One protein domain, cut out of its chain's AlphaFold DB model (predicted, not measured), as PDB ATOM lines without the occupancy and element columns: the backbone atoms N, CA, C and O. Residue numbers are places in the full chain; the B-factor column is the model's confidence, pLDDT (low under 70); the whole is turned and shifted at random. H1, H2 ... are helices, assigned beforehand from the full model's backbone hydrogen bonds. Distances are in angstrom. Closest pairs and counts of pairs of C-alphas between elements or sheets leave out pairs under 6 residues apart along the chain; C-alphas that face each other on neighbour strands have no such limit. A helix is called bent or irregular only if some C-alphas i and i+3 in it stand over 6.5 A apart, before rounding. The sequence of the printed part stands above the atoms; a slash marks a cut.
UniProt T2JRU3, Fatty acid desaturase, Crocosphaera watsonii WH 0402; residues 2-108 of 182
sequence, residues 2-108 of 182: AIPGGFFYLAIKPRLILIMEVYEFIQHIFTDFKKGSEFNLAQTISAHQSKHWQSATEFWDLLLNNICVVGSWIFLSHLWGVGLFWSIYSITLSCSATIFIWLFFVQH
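AT A GLANCE: This is residues 2 to 108 of the 182 residues of the protein "Fatty acid desaturase" of Crocosphaera watsonii WH 0402 (UniProt T2JRU3). A long bent helix, H1, lies across an open V of two long helices, H3 and H4, making a flat, loose frame: its first arm H1a packs on H4 and its second arm H1b crosses H3 and runs on past it. H3 and H4 meet in a corner at residues 76 to 86, the short helix H2 lies near H1b away from that corner, and residues 103 to 108 of H4 stick out. The printed part has 107 residues with four named helices, in the order H1, H2, H3, H4, and no named strand; its class is all helix. It is loose, with a radius of gyration of the C-alphas of 18.1 A and spans of 51 by 42 by 19 A.

IN THESE COORDINATES: Find C-alpha 2 at (130.036, 164.937, 156.108), where H1, residues 2 to 34, begins. By its hydrogen bonds it was assigned as one helix, but it is bent: C-alphas 11 and 14 are 7.0 A apart. Read it as arm H1a, residues 2 to 11, 13.8 A long, and arm H1b, residues 14 to 34, 30.2 A long, ending at C-alpha 34 at (118.942, 146.186, 115.989). Next come H2, residues 41 to 47, and H3, residues 56 to 80, which is 35.6 A long. H4, residues 82 to 108, measures 38.5 A and ends at C-alpha 108 at (139.961, 153.537, 161.380).

HOW THE PARTS SIT: Start at the bend of H1, where H1a and H1b stand at a steep tilt of 43 degrees. H1a touches residues 90 to 101 of H4; the closest C-alphas, of Gly 6 and Ala 97, are 4.8 A apart. These two run opposite ways at a steep tilt of 67 degrees. With residues 14 to 18 alone, H1b touches residues 62 to 66 of H3, closest at the C-alphas of Arg 15 and Asn 66, 6.5 A apart. Their tilt is steep, 55 degrees, and they run opposite ways. H3 and H4 touch only at the corner by their link, closest at the C-alphas of Ser 77 and Phe 85, 5.7 A apart, with a steep tilt of 43 degrees, opposite ways. H2 is close to H1b but not clearly touching: the closest C-alphas, of Ile 29 and Thr 44, are 7.1 A apart, and the lines are about perpendicular at 80 degrees. H1a and H3 are apart, and so are H1b and H4. In H1a, H1b, H2 and H3 every O i to N i+4 pair is within hydrogen-bond range; in H4 it is 22 of 23.

THE WHOLE: The two C-alphas farthest apart, of Gly 36 and Val 106, are 55.8 A apart. The printed part has no cut. The link from H3 to H4 is tight, with 1 residue; those from H1 to H2 and from H2 to H3 are short. The mean pLDDT of the printed part is 87.5, and residue 2 alone is under 70.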
ATOM      1  N   ALA A   2     130.795 166.045 155.515       66.69
ATOM      2  CA  ALA A   2     130.036 164.937 156.108       66.69
ATOM      3  C   ALA A   2     128.506 165.039 155.934       66.69
ATOM      4  O   ALA A   2     127.896 164.087 155.462       66.69
ATOM      5  N   ILE A   3     127.908 166.206 156.212       71.81
ATOM      6  CA  ILE A   3     126.445 166.390 156.146       71.81
ATOM      7  C   ILE A   3     125.917 166.292 154.699       71.81
ATOM      8  O   ILE A   3     125.087 165.418 154.442       71.81
ATOM      9  N   PRO A   4     126.412 167.081 153.716       80.31
ATOM     10  CA  PRO A   4     125.954 166.937 152.331       80.31
ATOM     11  C   PRO A   4     126.327 165.578 151.723       80.31
ATOM     12  O   PRO A   4     125.569 165.029 150.927       80.31
ATOM     13  N   GLY A   5     127.479 165.022 152.112       81.38
ATOM     14  CA  GLY A   5     127.947 163.720 151.642       81.38
ATOM     15  C   GLY A   5     127.033 162.589 152.095       81.38
ATOM     16  O   GLY A   5     126.571 161.814 151.266       81.38
ATOM     17  N   GLY A   6     126.709 162.522 153.388       82.12
ATOM     18  CA  GLY A   6     125.826 161.497 153.937       82.12
ATOM     19  C   GLY A   6     124.442 161.497 153.285       82.12
ATOM     20  O   GLY A   6     123.957 160.448 152.861       82.12
ATOM     21  N   PHE A   7     123.848 162.683 153.104       88.38
ATOM     22  CA  PHE A   7     122.591 162.813 152.367       88.38
ATOM     23  C   PHE A   7     122.723 162.325 150.924       88.38
ATOM     24  O   PHE A   7     121.898 161.543 150.461       88.38
ATOM     25  N   PHE A   8     123.777 162.736 150.217       89.81
ATOM     26  CA  PHE A   8     124.017 162.290 148.848       89.81
ATOM     27  C   PHE A   8     124.110 160.761 148.758       89.81
ATOM     28  O   PHE A   8     123.432 160.156 147.929       89.81
ATOM     29  N   TYR A   9     124.888 160.125 149.635       85.81
ATOM     30  CA  TYR A   9     125.086 158.676 149.612       85.81
ATOM     31  C   TYR A   9     123.812 157.882 149.920       85.81
ATOM     32  O   TYR A   9     123.618 156.829 149.319       85.81
ATOM     33  N   LEU A  10     122.938 158.379 150.801       87.50
ATOM     34  CA  LEU A  10     121.734 157.651 151.217       87.50
ATOM     35  C   LEU A  10     120.470 158.027 150.431       87.50
ATOM     36  O   LEU A  10     119.636 157.165 150.158       87.50
ATOM     37  N   ALA A  11     120.295 159.297 150.062       91.44
ATOM     38  CA  ALA A  11     119.103 159.783 149.363       91.44
ATOM     39  C   ALA A  11     119.271 159.853 147.843       91.44
ATOM     40  O   ALA A  11     118.299 159.652 147.124       91.44
ATOM     41  N   ILE A  12     120.468 160.148 147.335       92.44
ATOM     42  CA  ILE A  12     120.644 160.483 145.914       92.44
ATOM     43  C   ILE A  12     121.312 159.333 145.156       92.44
ATOM     44  O   ILE A  12     120.777 158.868 144.151       92.44
ATOM     45  N   LYS A  13     122.446 158.827 145.649       91.75
ATOM     46  CA  LYS A  13     123.279 157.842 144.946       91.75
ATOM     47  C   LYS A  13     122.509 156.586 144.497       91.75
ATOM     48  O   LYS A  13     122.625 156.264 143.319       91.75
ATOM     49  N   PRO A  14     121.676 155.916 145.324       91.06
ATOM     50  CA  PRO A  14     120.942 154.725 144.877       91.06
ATOM     51  C   PRO A  14     119.950 155.005 143.737       91.06
ATOM     52  O   PRO A  14     119.691 154.129 142.918       91.06
ATOM     53  N   ARG A  15     119.417 156.235 143.660       93.88
ATOM     54  CA  ARG A  15     118.472 156.653 142.610       93.88
ATOM     55  C   ARG A  15     119.219 156.948 141.323       93.88
ATOM     56  O   ARG A  15     118.788 156.527 140.260       93.88
ATOM     57  N   LEU A  16     120.352 157.646 141.428       92.75
ATOM     58  CA  LEU A  16     121.223 157.890 140.280       92.75
ATOM     59  C   LEU A  16     121.721 156.578 139.681       92.75
ATOM     60  O   LEU A  16     121.686 156.442 138.465       92.75
ATOM     61  N   ILE A  17     122.126 155.619 140.521       90.12
ATOM     62  CA  ILE A  17     122.502 154.279 140.062       90.12
ATOM     63  C   ILE A  17     121.331 153.661 139.302       90.12
ATOM     64  O   ILE A  17     121.491 153.373 138.128       90.12
ATOM     65  N   LEU A  18     120.130 153.581 139.887       89.44
ATOM     66  CA  LEU A  18     118.975 153.007 139.187       89.44
ATOM     67  C   LEU A  18     118.663 153.701 137.845       89.44
ATOM     68  O   LEU A  18     118.323 153.029 136.879       89.44
ATOM     69  N   ILE A  19     118.782 155.030 137.757       90.50
ATOM     70  CA  ILE A  19     118.563 155.769 136.502       90.50
ATOM     71  C   ILE A  19     119.615 155.398 135.451       90.50
ATOM     72  O   ILE A  19     119.257 155.156 134.297       90.50
ATOM     73  N   MET A  20     120.893 155.352 135.838       89.12
ATOM     74  CA  MET A  20     121.979 154.939 134.944       89.12
ATOM     75  C   MET A  20     121.778 153.492 134.475       89.12
ATOM     76  O   MET A  20     121.919 153.225 133.288       89.12
ATOM     77  N   GLU A  21     121.326 152.605 135.362       83.88
ATOM     78  CA  GLU A  21     121.034 151.204 135.040       83.88
ATOM     79  C   GLU A  21     119.884 151.043 134.062       83.88
ATOM     80  O   GLU A  21     119.997 150.342 133.062       83.88
ATOM     81  N   VAL A  22     118.763 151.718 134.316       84.88
ATOM     82  CA  VAL A  22     117.619 151.688 133.403       84.88
ATOM     83  C   VAL A  22     118.039 152.208 132.030       84.88
ATOM     84  O   VAL A  22     117.629 151.649 131.013       84.88
ATOM     85  N   TYR A  23     118.893 153.230 131.980       88.19
ATOM     86  CA  TYR A  23     119.444 153.734 130.730       88.19
ATOM     87  C   TYR A  23     120.337 152.704 130.016       88.19
ATOM     88  O   TYR A  23     120.098 152.426 128.839       88.19
ATOM     89  N   GLU A  24     121.315 152.098 130.700       86.38
ATOM     90  CA  GLU A  24     122.187 151.062 130.121       86.38
ATOM     91  C   GLU A  24     121.385 149.831 129.659       86.38
ATOM     92  O   GLU A  24     121.617 149.299 128.570       86.38
ATOM     93  N   PHE A  25     120.377 149.423 130.430       84.38
ATOM     94  CA  PHE A  25     119.492 148.313 130.092       84.38
ATOM     95  C   PHE A  25     118.636 148.611 128.854       84.38
ATOM     96  O   PHE A  25     118.540 147.787 127.943       84.38
ATOM     97  N   ILE A  26     118.066 149.818 128.759       85.94
ATOM     98  CA  ILE A  26     117.333 150.267 127.568       85.94
ATOM     99  C   ILE A  26     118.256 150.270 126.339       85.94
ATOM    100  O   ILE A  26     117.861 149.800 125.271       85.94
ATOM    101  N   GLN A  27     119.497 150.748 126.470       86.25
ATOM    102  CA  GLN A  27     120.476 150.707 125.379       86.25
ATOM    103  C   GLN A  27     120.796 149.274 124.932       86.25
ATOM    104  O   GLN A  27     120.915 149.020 123.728       86.25
ATOM    105  N   HIS A  28     120.914 148.341 125.878       84.25
ATOM    106  CA  HIS A  28     121.126 146.926 125.588       84.25
ATOM    107  C   HIS A  28     119.949 146.340 124.795       84.25
ATOM    108  O   HIS A  28     120.165 145.791 123.714       84.25
ATOM    109  N   ILE A  29     118.712 146.595 125.238       84.62
ATOM    110  CA  ILE A  29     117.486 146.209 124.524       84.62
ATOM    111  C   ILE A  29     117.496 146.741 123.084       84.62
ATOM    112  O   ILE A  29     117.306 145.979 122.137       84.62
ATOM    113  N   PHE A  30     117.753 148.038 122.888       86.56
ATOM    114  CA  PHE A  30     117.791 148.629 121.546       86.56
ATOM    115  C   PHE A  30     118.892 148.033 120.662       86.56
ATOM    116  O   PHE A  30     118.718 147.929 119.446       86.56
ATOM    117  N   THR A  31     120.025 147.651 121.248       85.00
ATOM    118  CA  THR A  31     121.128 147.016 120.520       85.00
ATOM    119  C   THR A  31     120.751 145.609 120.060       85.00
ATOM    120  O   THR A  31     121.041 145.250 118.920       85.00
ATOM    121  N   ASP A  32     120.062 144.838 120.898       81.56
ATOM    122  CA  ASP A  32     119.614 143.484 120.564       81.56
ATOM    123  C   ASP A  32     118.476 143.488 119.539       81.56
ATOM    124  O   ASP A  32     118.508 142.713 118.579       81.56
ATOM    125  N   PHE A  33     117.542 144.440 119.645       82.75
ATOM    126  CA  PHE A  33     116.533 144.674 118.607       82.75
ATOM    127  C   PHE A  33     117.169 145.015 117.256       82.75
ATOM    128  O   PHE A  33     116.759 144.478 116.228       82.75
ATOM    129  N   LYS A  34     118.208 145.863 117.228       82.31
ATOM    130  CA  LYS A  34     118.942 146.186 115.989       82.31
ATOM    131  C   LYS A  34     119.652 144.976 115.375       82.31
ATOM    132  O   LYS A  34     119.870 144.967 114.168       82.31
ATOM    133  N   LYS A  35     120.011 143.970 116.177       82.00
ATOM    134  CA  LYS A  35     120.609 142.711 115.704       82.00
ATOM    135  C   LYS A  35     119.572 141.710 115.176       82.00
ATOM    136  O   LYS A  35     119.965 140.647 114.707       82.00
ATOM    137  N   GLY A  36     118.279 142.039 115.229       76.69
ATOM    138  CA  GLY A  36     117.199 141.166 114.766       76.69
ATOM    139  C   GLY A  36     116.882 140.014 115.723       76.69
ATOM    140  O   GLY A  36     116.300 139.024 115.290       76.69
ATOM    141  N   SER A  37     117.271 140.118 116.999       70.19
ATOM    142  CA  SER A  37     116.916 139.121 118.012       70.19
ATOM    143  C   SER A  37     115.429 139.206 118.357       70.19
ATOM    144  O   SER A  37     114.890 140.304 118.514       70.19
ATOM    145  N   GLU A  38     114.775 138.060 118.551       75.75
ATOM    146  CA  GLU A  38     113.473 138.026 119.219       75.75
ATOM    147  C   GLU A  38     113.630 138.547 120.653       75.75
ATOM    148  O   GLU A  38     114.598 138.222 121.349       75.75
ATOM    149  N   PHE A  39     112.704 139.402 121.090       77.00
ATOM    150  CA  PHE A  39     112.753 139.988 122.424       77.00
ATOM    151  C   PHE A  39     112.309 138.964 123.467       77.00
ATOM    152  O   PHE A  39     111.144 138.566 123.505       77.00
ATOM    153  N   ASN A  40     113.227 138.587 124.353       79.12
ATOM    154  CA  ASN A  40     112.936 137.760 125.514       79.12
ATOM    155  C   ASN A  40     113.468 138.447 126.775       79.12
ATOM    156  O   ASN A  40     114.673 138.498 127.003       79.12
ATOM    157  N   LEU A  41     112.557 138.944 127.617       73.25
ATOM    158  CA  LEU A  41     112.901 139.722 128.810       73.25
ATOM    159  C   LEU A  41     113.828 138.963 129.775       73.25
ATOM    160  O   LEU A  41     114.784 139.543 130.282       73.25
ATOM    161  N   ALA A  42     113.568 137.677 130.019       71.44
ATOM    162  CA  ALA A  42     114.378 136.877 130.937       71.44
ATOM    163  C   ALA A  42     115.800 136.679 130.395       71.44
ATOM    164  O   ALA A  42     116.774 136.819 131.136       71.44
ATOM    165  N   GLN A  43     115.920 136.426 129.090       73.19
ATOM    166  CA  GLN A  43     117.209 136.285 128.425       73.19
ATOM    167  C   GLN A  43     117.982 137.610 128.416       73.19
ATOM    168  O   GLN A  43     119.152 137.623 128.787       73.19
ATOM    169  N   THR A  44     117.330 138.728 128.086       73.44
ATOM    170  CA  THR A  44     117.952 140.061 128.070       73.44
ATOM    171  C   THR A  44     118.411 140.501 129.461       73.44
ATOM    172  O   THR A  44     119.511 141.024 129.594       73.44
ATOM    173  N   ILE A  45     117.634 140.239 130.520       70.06
ATOM    174  CA  ILE A  45     118.064 140.511 131.906       70.06
ATOM    175  C   ILE A  45     119.281 139.654 132.271       70.06
ATOM    176  O   ILE A  45     120.233 140.165 132.853       70.06
ATOM    177  N   SER A  46     119.280 138.366 131.911       70.81
ATOM    178  CA  SER A  46     120.397 137.461 132.218       70.81
ATOM    179  C   SER A  46     121.678 137.764 131.428       70.81
ATOM    180  O   SER A  46     122.775 137.487 131.908       70.81
ATOM    181  N   ALA A  47     121.547 138.330 130.225       72.50
ATOM    182  CA  ALA A  47     122.661 138.696 129.355       72.50
ATOM    183  C   ALA A  47     123.234 140.085 129.677       72.50
ATOM    184  O   ALA A  47     124.377 140.380 129.321       72.50
ATOM    185  N   HIS A  48     122.461 140.934 130.359       73.44
ATOM    186  CA  HIS A  48     122.889 142.271 130.727       73.44
ATOM    187  C   HIS A  48     123.852 142.237 131.921       73.44
ATOM    188  O   HIS A  48     123.454 142.072 133.074       73.44
ATOM    189  N   GLN A  49     125.140 142.431 131.639       70.31
ATOM    190  CA  GLN A  49     126.152 142.669 132.665       70.31
ATOM    191  C   GLN A  49     126.182 144.157 133.017       70.31
ATOM    192  O   GLN A  49     126.831 144.955 132.338       70.31
ATOM    193  N   SER A  50     125.456 144.512 134.075       72.88
ATOM    194  CA  SER A  50     125.519 145.839 134.683       72.88
ATOM    195  C   SER A  50     126.923 146.125 135.220       72.88
ATOM    196  O   SER A  50     127.608 145.237 135.731       72.88
ATOM    197  N   LYS A  51     127.348 147.389 135.159       77.12
ATOM    198  CA  LYS A  51     128.559 147.851 135.861       77.12
ATOM    199  C   LYS A  51     128.327 148.082 137.356       77.12
ATOM    200  O   LYS A  51     129.294 148.286 138.091       77.12
ATOM    201  N   HIS A  52     127.071 148.106 137.797       75.12
ATOM    202  CA  HIS A  52     126.670 148.576 139.117       75.12
ATOM    203  C   HIS A  52     125.939 147.529 139.976       75.12
ATOM    204  O   HIS A  52     125.859 147.742 141.185       75.12
ATOM    205  N   TRP A  53     125.473 146.406 139.415       74.12
ATOM    206  CA  TRP A  53     125.060 145.218 140.176       74.12
ATOM    207  C   TRP A  53     125.763 143.953 139.679       74.12
ATOM    208  O   TRP A  53     126.023 143.782 138.490       74.12
ATOM    209  N   GLN A  54     126.048 143.034 140.597       73.19
ATOM    210  CA  GLN A  54     126.715 141.761 140.322       73.19
ATOM    211  C   GLN A  54     125.726 140.604 140.150       73.19
ATOM    212  O   GLN A  54     126.088 139.551 139.627       73.19
ATOM    213  N   SER A  55     124.471 140.778 140.584       79.75
ATOM    214  CA  SER A  55     123.459 139.720 140.556       79.75
ATOM    215  C   SER A  55     122.045 140.248 140.305       79.75
ATOM    216  O   SER A  55     121.733 141.411 140.559       79.75
ATOM    217  N   ALA A  56     121.153 139.362 139.850       78.38
ATOM    218  CA  ALA A  56     119.733 139.681 139.711       78.38
ATOM    219  C   ALA A  56     119.085 140.052 141.059       78.38
ATOM    220  O   ALA A  56     118.171 140.869 141.092       78.38
ATOM    221  N   THR A  57     119.563 139.482 142.168       84.25
ATOM    222  CA  THR A  57     119.089 139.825 143.516       84.25
ATOM    223  C   THR A  57     119.387 141.283 143.844       84.25
ATOM    224  O   THR A  57     118.478 142.014 144.219       84.25
ATOM    225  N   GLU A  58     120.621 141.737 143.603       84.00
ATOM    226  CA  GLU A  58     121.005 143.137 143.819       84.00
ATOM    227  C   GLU A  58     120.190 144.107 142.953       84.00
ATOM    228  O   GLU A  58     119.839 145.194 143.412       84.00
ATOM    229  N   PHE A  59     119.837 143.711 141.724       83.19
ATOM    230  CA  PHE A  59     118.914 144.491 140.897       83.19
ATOM    231  C   PHE A  59     117.545 144.651 141.562       83.19
ATOM    232  O   PHE A  59     117.044 145.771 141.679       83.19
ATOM    233  N   TRP A  60     116.932 143.543 141.989       85.00
ATOM    234  CA  TRP A  60     115.621 143.579 142.633       85.00
ATOM    235  C   TRP A  60     115.660 144.371 143.939       85.00
ATOM    236  O   TRP A  60     114.758 145.174 144.174       85.00
ATOM    237  N   ASP A  61     116.722 144.224 144.731       90.12
ATOM    238  CA  ASP A  61     116.935 145.004 145.949       90.12
ATOM    239  C   ASP A  61     117.018 146.502 145.636       90.12
ATOM    240  O   ASP A  61     116.322 147.307 146.262       90.12
ATOM    241  N   LEU A  62     117.802 146.893 144.624       89.94
ATOM    242  CA  LEU A  62     117.923 148.284 144.192       89.94
ATOM    243  C   LEU A  62     116.580 148.838 143.696       89.94
ATOM    244  O   LEU A  62     116.182 149.938 144.089       89.94
ATOM    245  N   LEU A  63     115.874 148.096 142.843       89.56
ATOM    246  CA  LEU A  63     114.599 148.515 142.265       89.56
ATOM    247  C   LEU A  63     113.524 148.680 143.345       89.56
ATOM    248  O   LEU A  63     112.900 149.739 143.439       89.56
ATOM    249  N   LEU A  64     113.322 147.654 144.177       93.94
ATOM    250  CA  LEU A  64     112.303 147.657 145.226       93.94
ATOM    251  C   LEU A  64     112.604 148.715 146.287       93.94
ATOM    252  O   LEU A  64     111.696 149.444 146.683       93.94
ATOM    253  N   ASN A  65     113.872 148.879 146.685       94.38
ATOM    254  CA  ASN A  65     114.273 149.954 147.592       94.38
ATOM    255  C   ASN A  65     113.879 151.330 147.035       94.38
ATOM    256  O   ASN A  65     113.244 152.122 147.732       94.38
ATOM    257  N   ASN A  66     114.193 151.603 145.768       94.81
ATOM    258  CA  ASN A  66     113.865 152.878 145.135       94.81
ATOM    259  C   ASN A  66     112.351 153.107 145.035       94.81
ATOM    260  O   ASN A  66     111.893 154.201 145.364       94.81
ATOM    261  N   ILE A  67     111.574 152.091 144.643       95.56
ATOM    262  CA  ILE A  67     110.106 152.175 144.592       95.56
ATOM    263  C   ILE A  67     109.544 152.486 145.979       95.56
ATOM    264  O   ILE A  67     108.769 153.430 146.128       95.56
ATOM    265  N   CYS A  68     109.957 151.737 147.005       96.69
ATOM    266  CA  CYS A  68     109.492 151.945 148.371       96.69
ATOM    267  C   CYS A  68     109.846 153.342 148.884       96.69
ATOM    268  O   CYS A  68     108.985 154.023 149.445       96.69
ATOM    269  N   VAL A  69     111.085 153.801 148.685       95.69
ATOM    270  CA  VAL A  69     111.511 155.088 149.236       95.69
ATOM    271  C   VAL A  69     110.913 156.264 148.464       95.69
ATOM    272  O   VAL A  69     110.386 157.179 149.091       95.69
ATOM    273  N   VAL A  70     110.929 156.248 147.129       96.25
ATOM    274  CA  VAL A  70     110.319 157.320 146.321       96.25
ATOM    275  C   VAL A  70     108.802 157.339 146.505       96.25
ATOM    276  O   VAL A  70     108.224 158.410 146.683       96.25
ATOM    277  N   GLY A  71     108.156 156.171 146.546       97.75
ATOM    278  CA  GLY A  71     106.735 156.054 146.868       97.75
ATOM    279  C   GLY A  71     106.411 156.640 148.244       97.75
ATOM    280  O   GLY A  71     105.472 157.425 148.368       97.75
ATOM    281  N   SER A  72     107.238 156.353 149.253       97.19
ATOM    282  CA  SER A  72     107.101 156.939 150.593       97.19
ATOM    283  C   SER A  72     107.298 158.454 150.581       97.19
ATOM    284  O   SER A  72     106.548 159.166 151.241       97.19
ATOM    285  N   TRP A  73     108.261 158.972 149.815       97.44
ATOM    286  CA  TRP A  73     108.470 160.414 149.672       97.44
ATOM    287  C   TRP A  73     107.257 161.111 149.072       97.44
ATOM    288  O   TRP A  73     106.831 162.134 149.601       97.44
ATOM    289  N   ILE A  74     106.693 160.559 147.996       98.12
ATOM    290  CA  ILE A  74     105.493 161.094 147.346       98.12
ATOM    291  C   ILE A  74     104.322 161.058 148.329       98.12
ATOM    292  O   ILE A  74     103.695 162.086 148.580       98.12
ATOM    293  N   PHE A  75     104.072 159.901 148.944       98.44
ATOM    294  CA  PHE A  75     102.981 159.710 149.896       98.44
ATOM    295  C   PHE A  75     103.070 160.667 151.093       98.44
ATOM    296  O   PHE A  75     102.112 161.381 151.384       98.44
ATOM    297  N   LEU A  76     104.228 160.745 151.754       98.12
ATOM    298  CA  LEU A  76     104.423 161.600 152.929       98.12
ATOM    299  C   LEU A  76     104.454 163.089 152.568       98.12
ATOM    300  O   LEU A  76     103.952 163.910 153.334       98.12
ATOM    301  N   SER A  77     104.964 163.447 151.385       98.31
ATOM    302  CA  SER A  77     104.875 164.821 150.873       98.31
ATOM    303  C   SER A  77     103.427 165.242 150.629       98.31
ATOM    304  O   SER A  77     103.073 166.384 150.914       98.31
ATOM    305  N   HIS A  78     102.579 164.338 150.128       98.06
ATOM    306  CA  HIS A  78     101.145 164.597 149.980       98.06
ATOM    307  C   HIS A  78     100.426 164.680 151.328       98.06
ATOM    308  O   HIS A  78      99.546 165.521 151.489       98.06
ATOM    309  N   LEU A  79     100.805 163.840 152.295       98.06
ATOM    310  CA  LEU A  79     100.147 163.770 153.599       98.06
ATOM    311  C   LEU A  79     100.479 164.966 154.507       98.06
ATOM    312  O   LEU A  79      99.593 165.488 155.178       98.06
ATOM    313  N   TRP A  80     101.745 165.391 154.554       97.50
ATOM    314  CA  TRP A  80     102.238 166.412 155.496       97.50
ATOM    315  C   TRP A  80     102.669 167.722 154.836       97.50
ATOM    316  O   TRP A  80     103.012 168.683 155.524       97.50
ATOM    317  N   GLY A  81     102.637 167.780 153.507       97.94
ATOM    318  CA  GLY A  81     103.147 168.900 152.733       97.94
ATOM    319  C   GLY A  81     104.637 168.756 152.427       97.94
ATOM    320  O   GLY A  81     105.449 168.353 153.263       97.94
ATOM    321  N   VAL A  82     104.998 169.145 151.202       97.69
ATOM    322  CA  VAL A  82     106.357 169.018 150.653       97.69
ATOM    323  C   VAL A  82     107.390 169.700 151.556       97.69
ATOM    324  O   VAL A  82     108.396 169.088 151.896       97.69
ATOM    325  N   GLY A  83     107.135 170.941 151.987       97.62
ATOM    326  CA  GLY A  83     108.086 171.702 152.804       97.62
ATOM    327  C   GLY A  83     108.407 171.017 154.134       97.62
ATOM    328  O   GLY A  83     109.571 170.755 154.423       97.62
ATOM    329  N   LEU A  84     107.379 170.668 154.912       97.44
ATOM    330  CA  LEU A  84     107.550 170.061 156.233       97.44
ATOM    331  C   LEU A  84     108.242 168.695 156.147       97.44
ATOM    332  O   LEU A  84     109.210 168.449 156.869       97.44
ATOM    333  N   PHE A  85     107.773 167.831 155.242       97.88
ATOM    334  CA  PHE A  85     108.343 166.501 155.057       97.88
ATOM    335  C   PHE A  85     109.825 166.575 154.672       97.88
ATOM    336  O   PHE A  85     110.662 165.980 155.350       97.88
ATOM    337  N   TRP A  86     110.167 167.332 153.623       97.06
ATOM    338  CA  TRP A  86     111.544 167.386 153.130       97.06
ATOM    339  C   TRP A  86     112.495 168.073 154.107       97.06
ATOM    340  O   TRP A  86     113.650 167.655 154.191       97.06
ATOM    341  N   SER A  87     112.039 169.065 154.880       96.44
ATOM    342  CA  SER A  87     112.859 169.670 155.934       96.44
ATOM    343  C   SER A  87     113.236 168.654 157.011       96.44
ATOM    344  O   SER A  87     114.423 168.486 157.292       96.44
ATOM    345  N   ILE A  88     112.259 167.933 157.573       96.31
ATOM    346  CA  ILE A  88     112.520 166.930 158.615       96.31
ATOM    347  C   ILE A  88     113.347 165.776 158.043       96.31
ATOM    348  O   ILE A  88     114.407 165.455 158.576       96.31
ATOM    349  N   TYR A  89     112.909 165.199 156.921       95.50
ATOM    350  CA  TYR A  89     113.571 164.063 156.284       95.50
ATOM    351  C   TYR A  89     115.044 164.355 155.983       95.50
ATOM    352  O   TYR A  89     115.918 163.558 156.322       95.50
ATOM    353  N   SER A  90     115.334 165.513 155.383       93.75
ATOM    354  CA  SER A  90     116.699 165.843 154.967       93.75
ATOM    355  C   SER A  90     117.618 166.099 156.150       93.75
ATOM    356  O   SER A  90     118.752 165.619 156.144       93.75
ATOM    357  N   ILE A  91     117.143 166.804 157.181       93.75
ATOM    358  CA  ILE A  91     117.936 167.061 158.389       93.75
ATOM    359  C   ILE A  91     118.221 165.744 159.109       93.75
ATOM    360  O   ILE A  91     119.385 165.423 159.348       93.75
ATOM    361  N   THR A  92     117.184 164.951 159.390       94.31
ATOM    362  CA  THR A  92     117.330 163.674 160.095       94.31
ATOM    363  C   THR A  92     118.273 162.740 159.346       94.31
ATOM    364  O   THR A  92     119.240 162.267 159.936       94.31
ATOM    365  N   LEU A  93     118.066 162.534 158.040       94.00
ATOM    366  CA  LEU A  93     118.910 161.636 157.254       94.00
ATOM    367  C   LEU A  93     120.371 162.097 157.227       94.00
ATOM    368  O   LEU A  93     121.273 161.275 157.381       94.00
ATOM    369  N   SER A  94     120.616 163.399 157.059       91.56
ATOM    370  CA  SER A  94     121.981 163.934 157.002       91.56
ATOM    371  C   SER A  94     122.705 163.798 158.341       91.56
ATOM    372  O   SER A  94     123.880 163.423 158.373       91.56
ATOM    373  N   CYS A  95     122.011 164.077 159.449       92.50
ATOM    374  CA  CYS A  95     122.547 163.912 160.796       92.50
ATOM    375  C   CYS A  95     122.834 162.438 161.097       92.50
ATOM    376  O   CYS A  95     123.948 162.116 161.505       92.50
ATOM    377  N   SER A  96     121.883 161.539 160.826       92.31
ATOM    378  CA  SER A  96     122.074 160.097 161.004       92.31
ATOM    379  C   SER A  96     123.254 159.580 160.181       92.31
ATOM    380  O   SER A  96     124.140 158.932 160.732       92.31
ATOM    381  N   ALA A  97     123.327 159.923 158.892       91.44
ATOM    382  CA  ALA A  97     124.438 159.524 158.030       91.44
ATOM    383  C   ALA A  97     125.787 160.022 158.563       91.44
ATOM    384  O   ALA A  97     126.758 159.274 158.588       91.44
ATOM    385  N   THR A  98     125.838 161.274 159.023       90.88
ATOM    386  CA  THR A  98     127.055 161.867 159.587       90.88
ATOM    387  C   THR A  98     127.513 161.125 160.838       90.88
ATOM    388  O   THR A  98     128.692 160.798 160.938       90.88
ATOM    389  N   ILE A  99     126.595 160.825 161.763       91.06
ATOM    390  CA  ILE A  99     126.901 160.094 162.999       91.06
ATOM    391  C   ILE A  99     127.454 158.703 162.674       91.06
ATOM    392  O   ILE A  99     128.502 158.326 163.189       91.06
ATOM    393  N   PHE A 100     126.797 157.955 161.783       90.12
ATOM    394  CA  PHE A 100     127.250 156.610 161.426       90.12
ATOM    395  C   PHE A 100     128.582 156.616 160.669       90.12
ATOM    396  O   PHE A 100     129.458 155.824 160.996       90.12
ATOM    397  N   ILE A 101     128.789 157.536 159.718       90.12
ATOM    398  CA  ILE A 101     130.091 157.693 159.046       90.12
ATOM    399  C   ILE A 101     131.185 157.997 160.073       90.12
ATOM    400  O   ILE A 101     132.277 157.442 159.986       90.12
ATOM    401  N   TRP A 102     130.895 158.852 161.053       91.00
ATOM    402  CA  TRP A 102     131.849 159.193 162.099       91.00
ATOM    403  C   TRP A 102     132.207 157.989 162.983       91.00
ATOM    404  O   TRP A 102     133.386 157.795 163.268       91.00
ATOM    405  N   LEU A 103     131.234 157.135 163.332       92.31
ATOM    406  CA  LEU A 103     131.483 155.884 164.065       92.31
ATOM    407  C   LEU A 103     132.447 154.946 163.326       92.31
ATOM    408  O   LEU A 103     133.301 154.332 163.956       92.31
ATOM    409  N   PHE A 104     132.353 154.834 161.999       91.88
ATOM    410  CA  PHE A 104     133.330 154.062 161.220       91.88
ATOM    411  C   PHE A 104     134.684 154.769 161.137       91.88
ATOM    412  O   PHE A 104     135.734 154.139 161.222       91.88
ATOM    413  N   PHE A 105     134.668 156.092 160.989       92.81
ATOM    414  CA  PHE A 105     135.874 156.890 160.814       92.81
ATOM    415  C   PHE A 105     136.781 156.856 162.043       92.81
ATOM    416  O   PHE A 105     137.972 156.587 161.906       92.81
ATOM    417  N   VAL A 106     136.228 157.076 163.241       94.50
ATOM    418  CA  VAL A 106     137.010 157.023 164.488       94.50
ATOM    419  C   VAL A 106     137.634 155.642 164.694       94.50
ATOM    420  O   VAL A 106     138.748 155.537 165.195       94.50
ATOM    421  N   GLN A 107     136.970 154.591 164.205       96.31
ATOM    422  CA  GLN A 107     137.462 153.226 164.322       96.31
ATOM    423  C   GLN A 107     138.619 152.883 163.375       96.31
ATOM    424  O   GLN A 107     139.279 151.869 163.590       96.31
ATOM    425  N   HIS A 108     138.886 153.715 162.364       95.56
ATOM    426  CA  HIS A 108     139.961 153.537 161.380       95.56
ATOM    427  C   HIS A 108     141.040 154.616 161.426       95.56
ATOM    428  O   HIS A 108     142.081 154.474 160.787       95.56
TER     429      HIS A 108